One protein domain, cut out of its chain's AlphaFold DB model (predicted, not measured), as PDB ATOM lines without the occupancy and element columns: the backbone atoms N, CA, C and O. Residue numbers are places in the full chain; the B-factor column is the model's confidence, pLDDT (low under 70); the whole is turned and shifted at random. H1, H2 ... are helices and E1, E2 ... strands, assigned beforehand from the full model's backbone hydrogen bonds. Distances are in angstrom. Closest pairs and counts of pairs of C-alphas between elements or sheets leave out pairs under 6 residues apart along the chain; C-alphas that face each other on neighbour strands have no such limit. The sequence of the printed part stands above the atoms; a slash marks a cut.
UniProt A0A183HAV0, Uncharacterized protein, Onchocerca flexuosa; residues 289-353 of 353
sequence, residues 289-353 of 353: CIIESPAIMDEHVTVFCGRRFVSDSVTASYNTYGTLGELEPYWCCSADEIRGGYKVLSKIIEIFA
ATOM      1  N   CYS A 289     -38.983  -6.937  43.538       79.06
ATOM      2  CA  CYS A 289     -38.259  -8.204  43.443       79.06
ATOM      3  C   CYS A 289     -36.804  -8.035  43.899       79.06
ATOM      4  O   CYS A 289     -36.253  -6.940  43.862       79.06
ATOM      5  N   ILE A 290     -36.187  -9.131  44.335       84.31
ATOM      6  CA  ILE A 290     -34.775  -9.182  44.713       84.31
ATOM      7  C   ILE A 290     -33.954  -9.425  43.450       84.31
ATOM      8  O   ILE A 290     -34.275 -10.326  42.669       84.31
ATOM      9  N   ILE A 291     -32.869  -8.672  43.284       86.44
ATOM     10  CA  ILE A 291     -31.908  -8.838  42.192       86.44
ATOM     11  C   ILE A 291     -30.488  -9.044  42.735       86.44
ATOM     12  O   ILE A 291     -30.153  -8.607  43.831       86.44
ATOM     13  N   GLU A 292     -29.646  -9.700  41.945       86.00
ATOM     14  CA  GLU A 292     -28.194  -9.744  42.099       86.00
ATOM     15  C   GLU A 292     -27.584  -8.807  41.053       86.00
ATOM     16  O   GLU A 292     -27.776  -9.015  39.854       86.00
ATOM     17  N   SER A 293     -26.854  -7.782  41.496       86.50
ATOM     18  CA  SER A 293     -26.061  -6.916  40.621       86.50
ATOM     19  C   SER A 293     -24.740  -6.552  41.307       86.50
ATOM     20  O   SER A 293     -24.753  -5.818  42.299       86.50
ATOM     21  N   PRO A 294     -23.592  -7.049  40.805       84.00
ATOM     22  CA  PRO A 294     -22.285  -6.648  41.312       84.00
ATOM     23  C   PRO A 294     -22.037  -5.142  41.190       84.00
ATOM     24  O   PRO A 294     -21.457  -4.567  42.100       84.00
ATOM     25  N   ALA A 295     -22.520  -4.500  40.120       83.12
ATOM     26  CA  ALA A 295     -22.336  -3.064  39.916       83.12
ATOM     27  C   ALA A 295     -23.050  -2.229  40.985       83.12
ATOM     28  O   ALA A 295     -22.419  -1.365  41.577       83.12
ATOM     29  N   ILE A 296     -24.315  -2.545  41.299       79.56
ATOM     30  CA  ILE A 296     -25.043  -1.872  42.389       79.56
ATOM     31  C   ILE A 296     -24.341  -2.135  43.729       79.56
ATOM     32  O   ILE A 296     -24.159  -1.229  44.533       79.56
ATOM     33  N   MET A 297     -23.897  -3.374  43.973       78.38
ATOM     34  CA  MET A 297     -23.176  -3.707  45.206       78.38
ATOM     35  C   MET A 297     -21.874  -2.908  45.347       78.38
ATOM     36  O   MET A 297     -21.552  -2.470  46.449       78.38
ATOM     37  N   ASP A 298     -21.122  -2.733  44.260       78.62
ATOM     38  CA  ASP A 298     -19.851  -2.007  44.261       78.62
ATOM     39  C   ASP A 298     -20.033  -0.515  44.588       78.62
ATOM     40  O   ASP A 298     -19.154   0.065  45.220       78.62
ATOM     41  N   GLU A 299     -21.180   0.092  44.267       75.69
ATOM     42  CA  GLU A 299     -21.493   1.476  44.663       75.69
ATOM     43  C   GLU A 299     -21.692   1.640  46.175       75.69
ATOM     44  O   GLU A 299     -21.400   2.692  46.743       75.69
ATOM     45  N   HIS A 300     -22.096   0.572  46.866       73.69
ATOM     46  CA  HIS A 300     -22.243   0.551  48.324       73.69
ATOM     47  C   HIS A 300     -20.999   0.010  49.050       73.69
ATOM     48  O   HIS A 300     -21.034  -0.249  50.261       73.69
ATOM     49  N   VAL A 301     -19.889  -0.182  48.326       76.38
ATOM     50  CA  VAL A 301     -18.652  -0.779  48.834       76.38
ATOM     51  C   VAL A 301     -17.471   0.155  48.598       76.38
ATOM     52  O   VAL A 301     -17.127   0.495  47.477       76.38
ATOM     53  N   THR A 302     -16.742   0.480  49.663       77.38
ATOM     54  CA  THR A 302     -15.449   1.170  49.565       77.38
ATOM     55  C   THR A 302     -14.314   0.233  49.965       77.38
ATOM     56  O   THR A 302     -14.406  -0.500  50.950       77.38
ATOM     57  N   VAL A 303     -13.203   0.263  49.224       79.94
ATOM     58  CA  VAL A 303     -11.970  -0.449  49.590       79.94
ATOM     59  C   VAL A 303     -10.937   0.551  50.093       79.94
ATOM     60  O   VAL A 303     -10.487   1.417  49.348       79.94
ATOM     61  N   PHE A 304     -10.512   0.400  51.347       82.06
ATOM     62  CA  PHE A 304      -9.462   1.223  51.949       82.06
ATOM     63  C   PHE A 304      -8.382   0.326  52.562       82.06
ATOM     64  O   PHE A 304      -8.674  -0.566  53.361       82.06
ATOM     65  N   CYS A 305      -7.123   0.525  52.155       88.25
ATOM     66  CA  CYS A 305      -5.967  -0.270  52.598       88.25
ATOM     67  C   CYS A 305      -6.156  -1.797  52.453       88.25
ATOM     68  O   CYS A 305      -5.798  -2.567  53.345       88.25
ATOM     69  N   GLY A 306      -6.755  -2.241  51.343       87.94
ATOM     70  CA  GLY A 306      -7.006  -3.663  51.070       87.94
ATOM     71  C   GLY A 306      -8.126  -4.287  51.909       87.94
ATOM     72  O   GLY A 306      -8.318  -5.500  51.858       87.94
ATOM     73  N   ARG A 307      -8.871  -3.484  52.679       84.44
ATOM     74  CA  ARG A 307     -10.050  -3.920  53.432       84.44
ATOM     75  C   ARG A 307     -11.314  -3.393  52.769       84.44
ATOM     76  O   ARG A 307     -11.362  -2.235  52.362       84.44
ATOM     77  N   ARG A 308     -12.319  -4.262  52.666       79.12
ATOM     78  CA  ARG A 308     -13.639  -3.947  52.119       79.12
ATOM     79  C   ARG A 308     -14.532  -3.416  53.238       79.12
ATOM     80  O   ARG A 308     -14.700  -4.092  54.249       79.12
ATOM     81  N   PHE A 309     -15.094  -2.237  53.030       76.56
ATOM     82  CA  PHE A 309     -16.111  -1.620  53.866       76.56
ATOM     83  C   PHE A 309     -17.404  -1.606  53.060       76.56
ATOM     84  O   PHE A 309     -17.399  -1.202  51.899       76.56
ATOM     85  N   VAL A 310     -18.481  -2.102  53.650       70.75
ATOM     86  CA  VAL A 310     -19.813  -2.110  53.042       70.75
ATOM     87  C   VAL A 310     -20.673  -1.184  53.882       70.75
ATOM     88  O   VAL A 310     -20.558  -1.210  55.107       70.75
ATOM     89  N   SER A 311     -21.501  -0.355  53.251       66.12
ATOM     90  CA  SER A 311     -22.542   0.340  54.006       66.12
ATOM     91  C   SER A 311     -23.553  -0.700  54.485       66.12
ATOM     92  O   SER A 311     -24.246  -1.300  53.667       66.12
ATOM     93  N   ASP A 312     -23.635  -0.936  55.797       54.88
ATOM     94  CA  ASP A 312     -24.561  -1.926  56.373       54.88
ATOM     95  C   ASP A 312     -26.039  -1.545  56.139       54.88
ATOM     96  O   ASP A 312     -26.935  -2.375  56.290       54.88
ATOM     97  N   SER A 313     -26.308  -0.283  55.781       55.09
ATOM     98  CA  SER A 313     -27.620   0.239  55.373       55.09
ATOM     99  C   SER A 313     -27.492   1.622  54.714       55.09
ATOM    100  O   SER A 313     -26.514   2.334  54.943       55.09
ATOM    101  N   VAL A 314     -28.489   2.019  53.914       53.56
ATOM    102  CA  VAL A 314     -28.824   3.439  53.714       53.56
ATOM    103  C   VAL A 314     -29.691   3.817  54.914       53.56
ATOM    104  O   VAL A 314     -30.867   3.461  54.976       53.56
ATOM    105  N   THR A 315     -29.105   4.417  55.950       45.16
ATOM    106  CA  THR A 315     -29.892   4.849  57.113       45.16
ATOM    107  C   THR A 315     -30.631   6.131  56.772       45.16
ATOM    108  O   THR A 315     -29.998   7.177  56.677       45.16
ATOM    109  N   ALA A 316     -31.960   6.083  56.673       49.28
ATOM    110  CA  ALA A 316     -32.770   7.290  56.790       49.28
ATOM    111  C   ALA A 316     -32.582   7.846  58.213       49.28
ATOM    112  O   ALA A 316     -33.087   7.288  59.189       49.28
ATOM    113  N   SER A 317     -31.780   8.900  58.366       44.22
ATOM    114  CA  SER A 317     -31.621   9.562  59.658       44.22
ATOM    115  C   SER A 317     -32.834  10.448  59.902       44.22
ATOM    116  O   SER A 317     -33.068  11.391  59.149       44.22
ATOM    117  N   TYR A 318     -33.592  10.179  60.957       47.47
ATOM    118  CA  TYR A 318     -34.582  11.129  61.452       47.47
ATOM    119  C   TYR A 318     -33.848  12.224  62.225       47.47
ATOM    120  O   TYR A 318     -32.988  11.931  63.059       47.47
ATOM    121  N   ASN A 319     -34.172  13.486  61.959       54.47
ATOM    122  CA  ASN A 319     -33.682  14.572  62.800       54.47
ATOM    123  C   ASN A 319     -34.317  14.479  64.207       54.47
ATOM    124  O   ASN A 319     -35.236  13.696  64.461       54.47
ATOM    125  N   THR A 320     -33.854  15.307  65.146       51.41
ATOM    126  CA  THR A 320     -34.349  15.343  66.538       51.41
ATOM    127  C   THR A 320     -35.850  15.634  66.683       51.41
ATOM    128  O   THR A 320     -36.384  15.489  67.780       51.41
ATOM    129  N   TYR A 321     -36.531  16.027  65.605       55.19
ATOM    130  CA  TYR A 321     -37.969  16.294  65.555       55.19
ATOM    131  C   TYR A 321     -38.770  15.154  64.905       55.19
ATOM    132  O   TYR A 321     -39.969  15.305  64.690       55.19
ATOM    133  N   GLY A 322     -38.135  14.019  64.583       46.88
ATOM    134  CA  GLY A 322     -38.801  12.876  63.956       46.88
ATOM    135  C   GLY A 322     -39.172  13.099  62.487       46.88
ATOM    136  O   GLY A 322     -39.942  12.320  61.935       46.88
ATOM    137  N   THR A 323     -38.634  14.139  61.844       50.16
ATOM    138  CA  THR A 323     -38.747  14.339  60.393       50.16
ATOM    139  C   THR A 323     -37.588  13.632  59.693       50.16
ATOM    140  O   THR A 323     -36.464  13.632  60.204       50.16
ATOM    141  N   LEU A 324     -37.869  12.979  58.559       49.50
ATOM    142  CA  LEU A 324     -36.844  12.355  57.719       49.50
ATOM    143  C   LEU A 324     -35.824  13.446  57.347       49.50
ATOM    144  O   LEU A 324     -36.217  14.507  56.867       49.50
ATOM    145  N   GLY A 325     -34.541  13.236  57.636       52.31
ATOM    146  CA  GLY A 325     -33.484  14.108  57.124       52.31
ATOM    147  C   GLY A 325     -33.411  14.030  55.598       52.31
ATOM    148  O   GLY A 325     -33.944  13.091  55.010       52.31
ATOM    149  N   GLU A 326     -32.732  14.996  54.974       50.66
ATOM    150  CA  GLU A 326     -32.415  15.048  53.534       50.66
ATOM    151  C   GLU A 326     -31.452  13.914  53.115       50.66
ATOM    152  O   GLU A 326     -30.342  14.149  52.646       50.66
ATOM    153  N   LEU A 327     -31.818  12.658  53.358       55.12
ATOM    154  CA  LEU A 327     -31.084  11.494  52.881       55.12
ATOM    155  C   LEU A 327     -31.954  10.775  51.865       55.12
ATOM    156  O   LEU A 327     -33.081  10.397  52.181       55.12
ATOM    157  N   GLU A 328     -31.406  10.575  50.669       56.53
ATOM    158  CA  GLU A 328     -32.022   9.787  49.604       56.53
ATOM    159  C   GLU A 328     -32.199   8.336  50.090       56.53
ATOM    160  O   GLU A 328     -31.208   7.634  50.313       56.53
ATOM    161  N   PRO A 329     -33.441   7.864  50.317       63.94
ATOM    162  CA  PRO A 329     -33.682   6.551  50.918       63.94
ATOM    163  C   PRO A 329     -33.436   5.390  49.941       63.94
ATOM    164  O   PRO A 329     -33.413   4.229  50.353       63.94
ATOM    165  N   TYR A 330     -33.251   5.695  48.658       67.31
ATOM    166  CA  TYR A 330     -32.944   4.754  47.590       67.31
ATOM    167  C   TYR A 330     -32.251   5.477  46.438       67.31
ATOM    168  O   TYR A 330     -32.395   6.683  46.260       67.31
ATOM    169  N   TRP A 331     -31.529   4.700  45.635       66.12
ATOM    170  CA  TRP A 331     -30.941   5.145  44.379       66.12
ATOM    171  C   TRP A 331     -31.754   4.604  43.198       66.12
ATOM    172  O   TRP A 331     -32.311   3.504  43.278       66.12
ATOM    173  N   CYS A 332     -31.824   5.368  42.108       69.75
ATOM    174  CA  CYS A 332     -32.628   5.050  40.937       69.75
ATOM    175  C   CYS A 332     -31.782   5.020  39.659       69.75
ATOM    176  O   CYS A 332     -30.942   5.884  39.421       69.75
ATOM    177  N   CYS A 333     -32.003   4.009  38.821       69.50
ATOM    178  CA  CYS A 333     -31.422   3.930  37.483       69.50
ATOM    179  C   CYS A 333     -32.344   3.143  36.548       69.50
ATOM    180  O   CYS A 333     -33.191   2.361  36.997       69.50
ATOM    181  N   SER A 334     -32.173   3.327  35.237       72.81
ATOM    182  CA  SER A 334     -32.800   2.433  34.270       72.81
ATOM    183  C   SER A 334     -32.205   1.033  34.414       72.81
ATOM    184  O   SER A 334     -30.986   0.860  34.442       72.81
ATOM    185  N   ALA A 335     -33.061   0.011  34.462       75.50
ATOM    186  CA  ALA A 335     -32.622  -1.376  34.589       75.50
ATOM    187  C   ALA A 335     -31.660  -1.795  33.455       75.50
ATOM    188  O   ALA A 335     -30.745  -2.590  33.674       75.50
ATOM    189  N   ASP A 336     -31.836  -1.212  32.265       77.81
ATOM    190  CA  ASP A 336     -30.999  -1.453  31.086       77.81
ATOM    191  C   ASP A 336     -29.616  -0.773  31.176       77.81
ATOM    192  O   ASP A 336     -28.694  -1.144  30.449       77.81
ATOM    193  N   GLU A 337     -29.448   0.202  32.072       80.56
ATOM    194  CA  GLU A 337     -28.200   0.953  32.274       80.56
ATOM    195  C   GLU A 337     -27.302   0.344  33.358       80.56
ATOM    196  O   GLU A 337     -26.141   0.737  33.503       80.56
ATOM    197  N   ILE A 338     -27.794  -0.660  34.094       82.69
ATOM    198  CA  ILE A 338     -27.015  -1.353  35.123       82.69
ATOM    199  C   ILE A 338     -25.812  -2.032  34.460       82.69
ATOM    200  O   ILE A 338     -25.938  -2.995  33.697       82.69
ATOM    201  N   ARG A 339     -24.603  -1.551  34.771       83.06
ATOM    202  CA  ARG A 339     -23.358  -2.082  34.205       83.06
ATOM    203  C   ARG A 339     -23.209  -3.572  34.520       83.06
ATOM    204  O   ARG A 339     -23.184  -3.979  35.673       83.06
ATOM    205  N   GLY A 340     -23.031  -4.390  33.483       87.50
ATOM    206  CA  GLY A 340     -22.940  -5.847  33.643       87.50
ATOM    207  C   GLY A 340     -24.290  -6.534  33.895       87.50
ATOM    208  O   GLY A 340     -24.316  -7.749  34.078       87.50
ATOM    209  N   GLY A 341     -25.388  -5.775  33.841       88.50
ATOM    210  CA  GLY A 341     -26.752  -6.245  34.024       88.50
ATOM    211  C   GLY A 341     -27.079  -6.624  35.466       88.50
ATOM    212  O   GLY A 341     -26.342  -6.349  36.413       88.50
ATOM    213  N   TYR A 342     -28.218  -7.286  35.620       90.12
ATOM    214  CA  TYR A 342     -28.691  -7.824  36.886       90.12
ATOM    215  C   TYR A 342     -29.348  -9.184  36.661       90.12
ATOM    216  O   TYR A 342     -29.819  -9.509  35.568       90.12
ATOM    217  N   LYS A 343     -29.396  -9.996  37.716       89.56
ATOM    218  CA  LYS A 343     -30.098 -11.278  37.727       89.56
ATOM    219  C   LYS A 343     -31.228 -11.223  38.739       89.56
ATOM    220  O   LYS A 343     -30.992 -11.034  39.924       89.56
ATOM    221  N   VAL A 344     -32.455 -11.441  38.288       87.75
ATOM    222  CA  VAL A 344     -33.616 -11.529  39.180       87.75
ATOM    223  C   VAL A 344     -33.517 -12.802  40.033       87.75
ATOM    224  O   VAL A 344     -33.387 -13.906  39.502       87.75
ATOM    225  N   LEU A 345     -33.550 -12.645  41.356       88.56
ATOM    226  CA  LEU A 345     -33.424 -13.718  42.350       88.56
ATOM    227  C   LEU A 345     -34.761 -14.135  42.973       88.56
ATOM    228  O   LEU A 345     -34.852 -15.222  43.543       88.56
ATOM    229  N   SER A 346     -35.799 -13.300  42.877       88.25
ATOM    230  CA  SER A 346     -37.131 -13.605  43.413       88.25
ATOM    231  C   SER A 346     -38.231 -13.430  42.372       88.25
ATOM    232  O   SER A 346     -38.050 -12.810  41.329       88.25
ATOM    233  N   LYS A 347     -39.426 -13.937  42.681       80.62
ATOM    234  CA  LYS A 347     -40.632 -13.485  41.980       80.62
ATOM    235  C   LYS A 347     -40.872 -12.004  42.284       80.62
ATOM    236  O   LYS A 347     -40.476 -11.530  43.352       80.62
ATOM    237  N   ILE A 348     -41.538 -11.319  41.362       79.94
ATOM    238  CA  ILE A 348     -42.135 -10.010  41.621       79.94
ATOM    239  C   ILE A 348     -43.286 -10.230  42.607       79.94
ATOM    240  O   ILE A 348     -44.159 -11.064  42.355       79.94
ATOM    241  N   ILE A 349     -43.236  -9.546  43.746       75.88
ATOM    242  CA  ILE A 349     -44.246  -9.599  44.802       75.88
ATOM    243  C   ILE A 349     -44.902  -8.235  44.946       75.88
ATOM    244  O   ILE A 349     -44.247  -7.211  44.790       75.88
ATOM    245  N   GLU A 350     -46.194  -8.230  45.241       77.06
ATOM    246  CA  GLU A 350     -46.908  -7.029  45.663       77.06
ATOM    247  C   GLU A 350     -46.442  -6.623  47.065       77.06
ATOM    248  O   GLU A 350     -46.321  -7.479  47.944       77.06
ATOM    249  N   ILE A 351     -46.160  -5.337  47.260       72.44
ATOM    250  CA  ILE A 351     -45.755  -4.775  48.553       72.44
ATOM    251  C   ILE A 351     -46.953  -4.109  49.238       72.44
ATOM    252  O   ILE A 351     -47.171  -4.354  50.423       72.44
ATOM    253  N   PHE A 352     -47.743  -3.314  48.506       72.06
ATOM    254  CA  PHE A 352     -49.007  -2.722  48.971       72.06
ATOM    255  C   PHE A 352     -49.880  -2.262  47.791       72.06
ATOM    256  O   PHE A 352     -49.359  -2.087  46.688       72.06
ATOM    257  N   ALA A 353     -51.178  -2.058  48.039       64.00
ATOM    258  CA  ALA A 353     -52.210  -1.628  47.087       64.00
ATOM    259  C   ALA A 353     -53.157  -0.579  47.691       64.00
ATOM    260  O   ALA A 353     -53.239  -0.540  48.942       64.00
TER     261      ALA A 353
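AT A GLANCE: This is residues 289 to 353 of the 353 residues of an uncharacterized protein of Onchocerca flexuosa (UniProt A0A183HAV0). Little regular structure: a loose, flat loop of chain, with the short helix H1 and the hairpin of E1 and E2 towards one end and the lone strand E3 at the other. Residues 311 to 348, without a named element, swing far out and return, and a short antiparallel pairing ties 343 to 344 to 291 to 292. The 65 printed residues hold H1, E1, E2, E3 in that order, 18 residues in named elements, class mixed; the radius of gyration of the C-alphas is 15.3 A, the spans 46 by 41 by 19 A.

IN THESE COORDINATES: H1, residues 294 to 299, begins at C-alpha (-22.285, -6.648, 41.312) and measures 8.8 A. E1, 301 to 304, and E2, 307 to 310, measure 9.9 A each. E3, 349 to 352, measures 9.3 A and ends at (-49.007, -2.722, 48.971).

HOW THE PARTS SIT: In H1 every O i to N i+4 pair is within hydrogen-bond range. E1 and E2 are antiparallel at 152 degrees, with N 302 and O 309 2.9 A apart. E3 pairs with no named strand and is apart from H1, E1 and E2.

THE WHOLE: The C-alphas farthest apart, Cys 305 and Ala 353, are 46.6 A apart. The printed part has no cut; E2 to E3 is a long link. Residues 311 to 333 and 353 are under pLDDT 70.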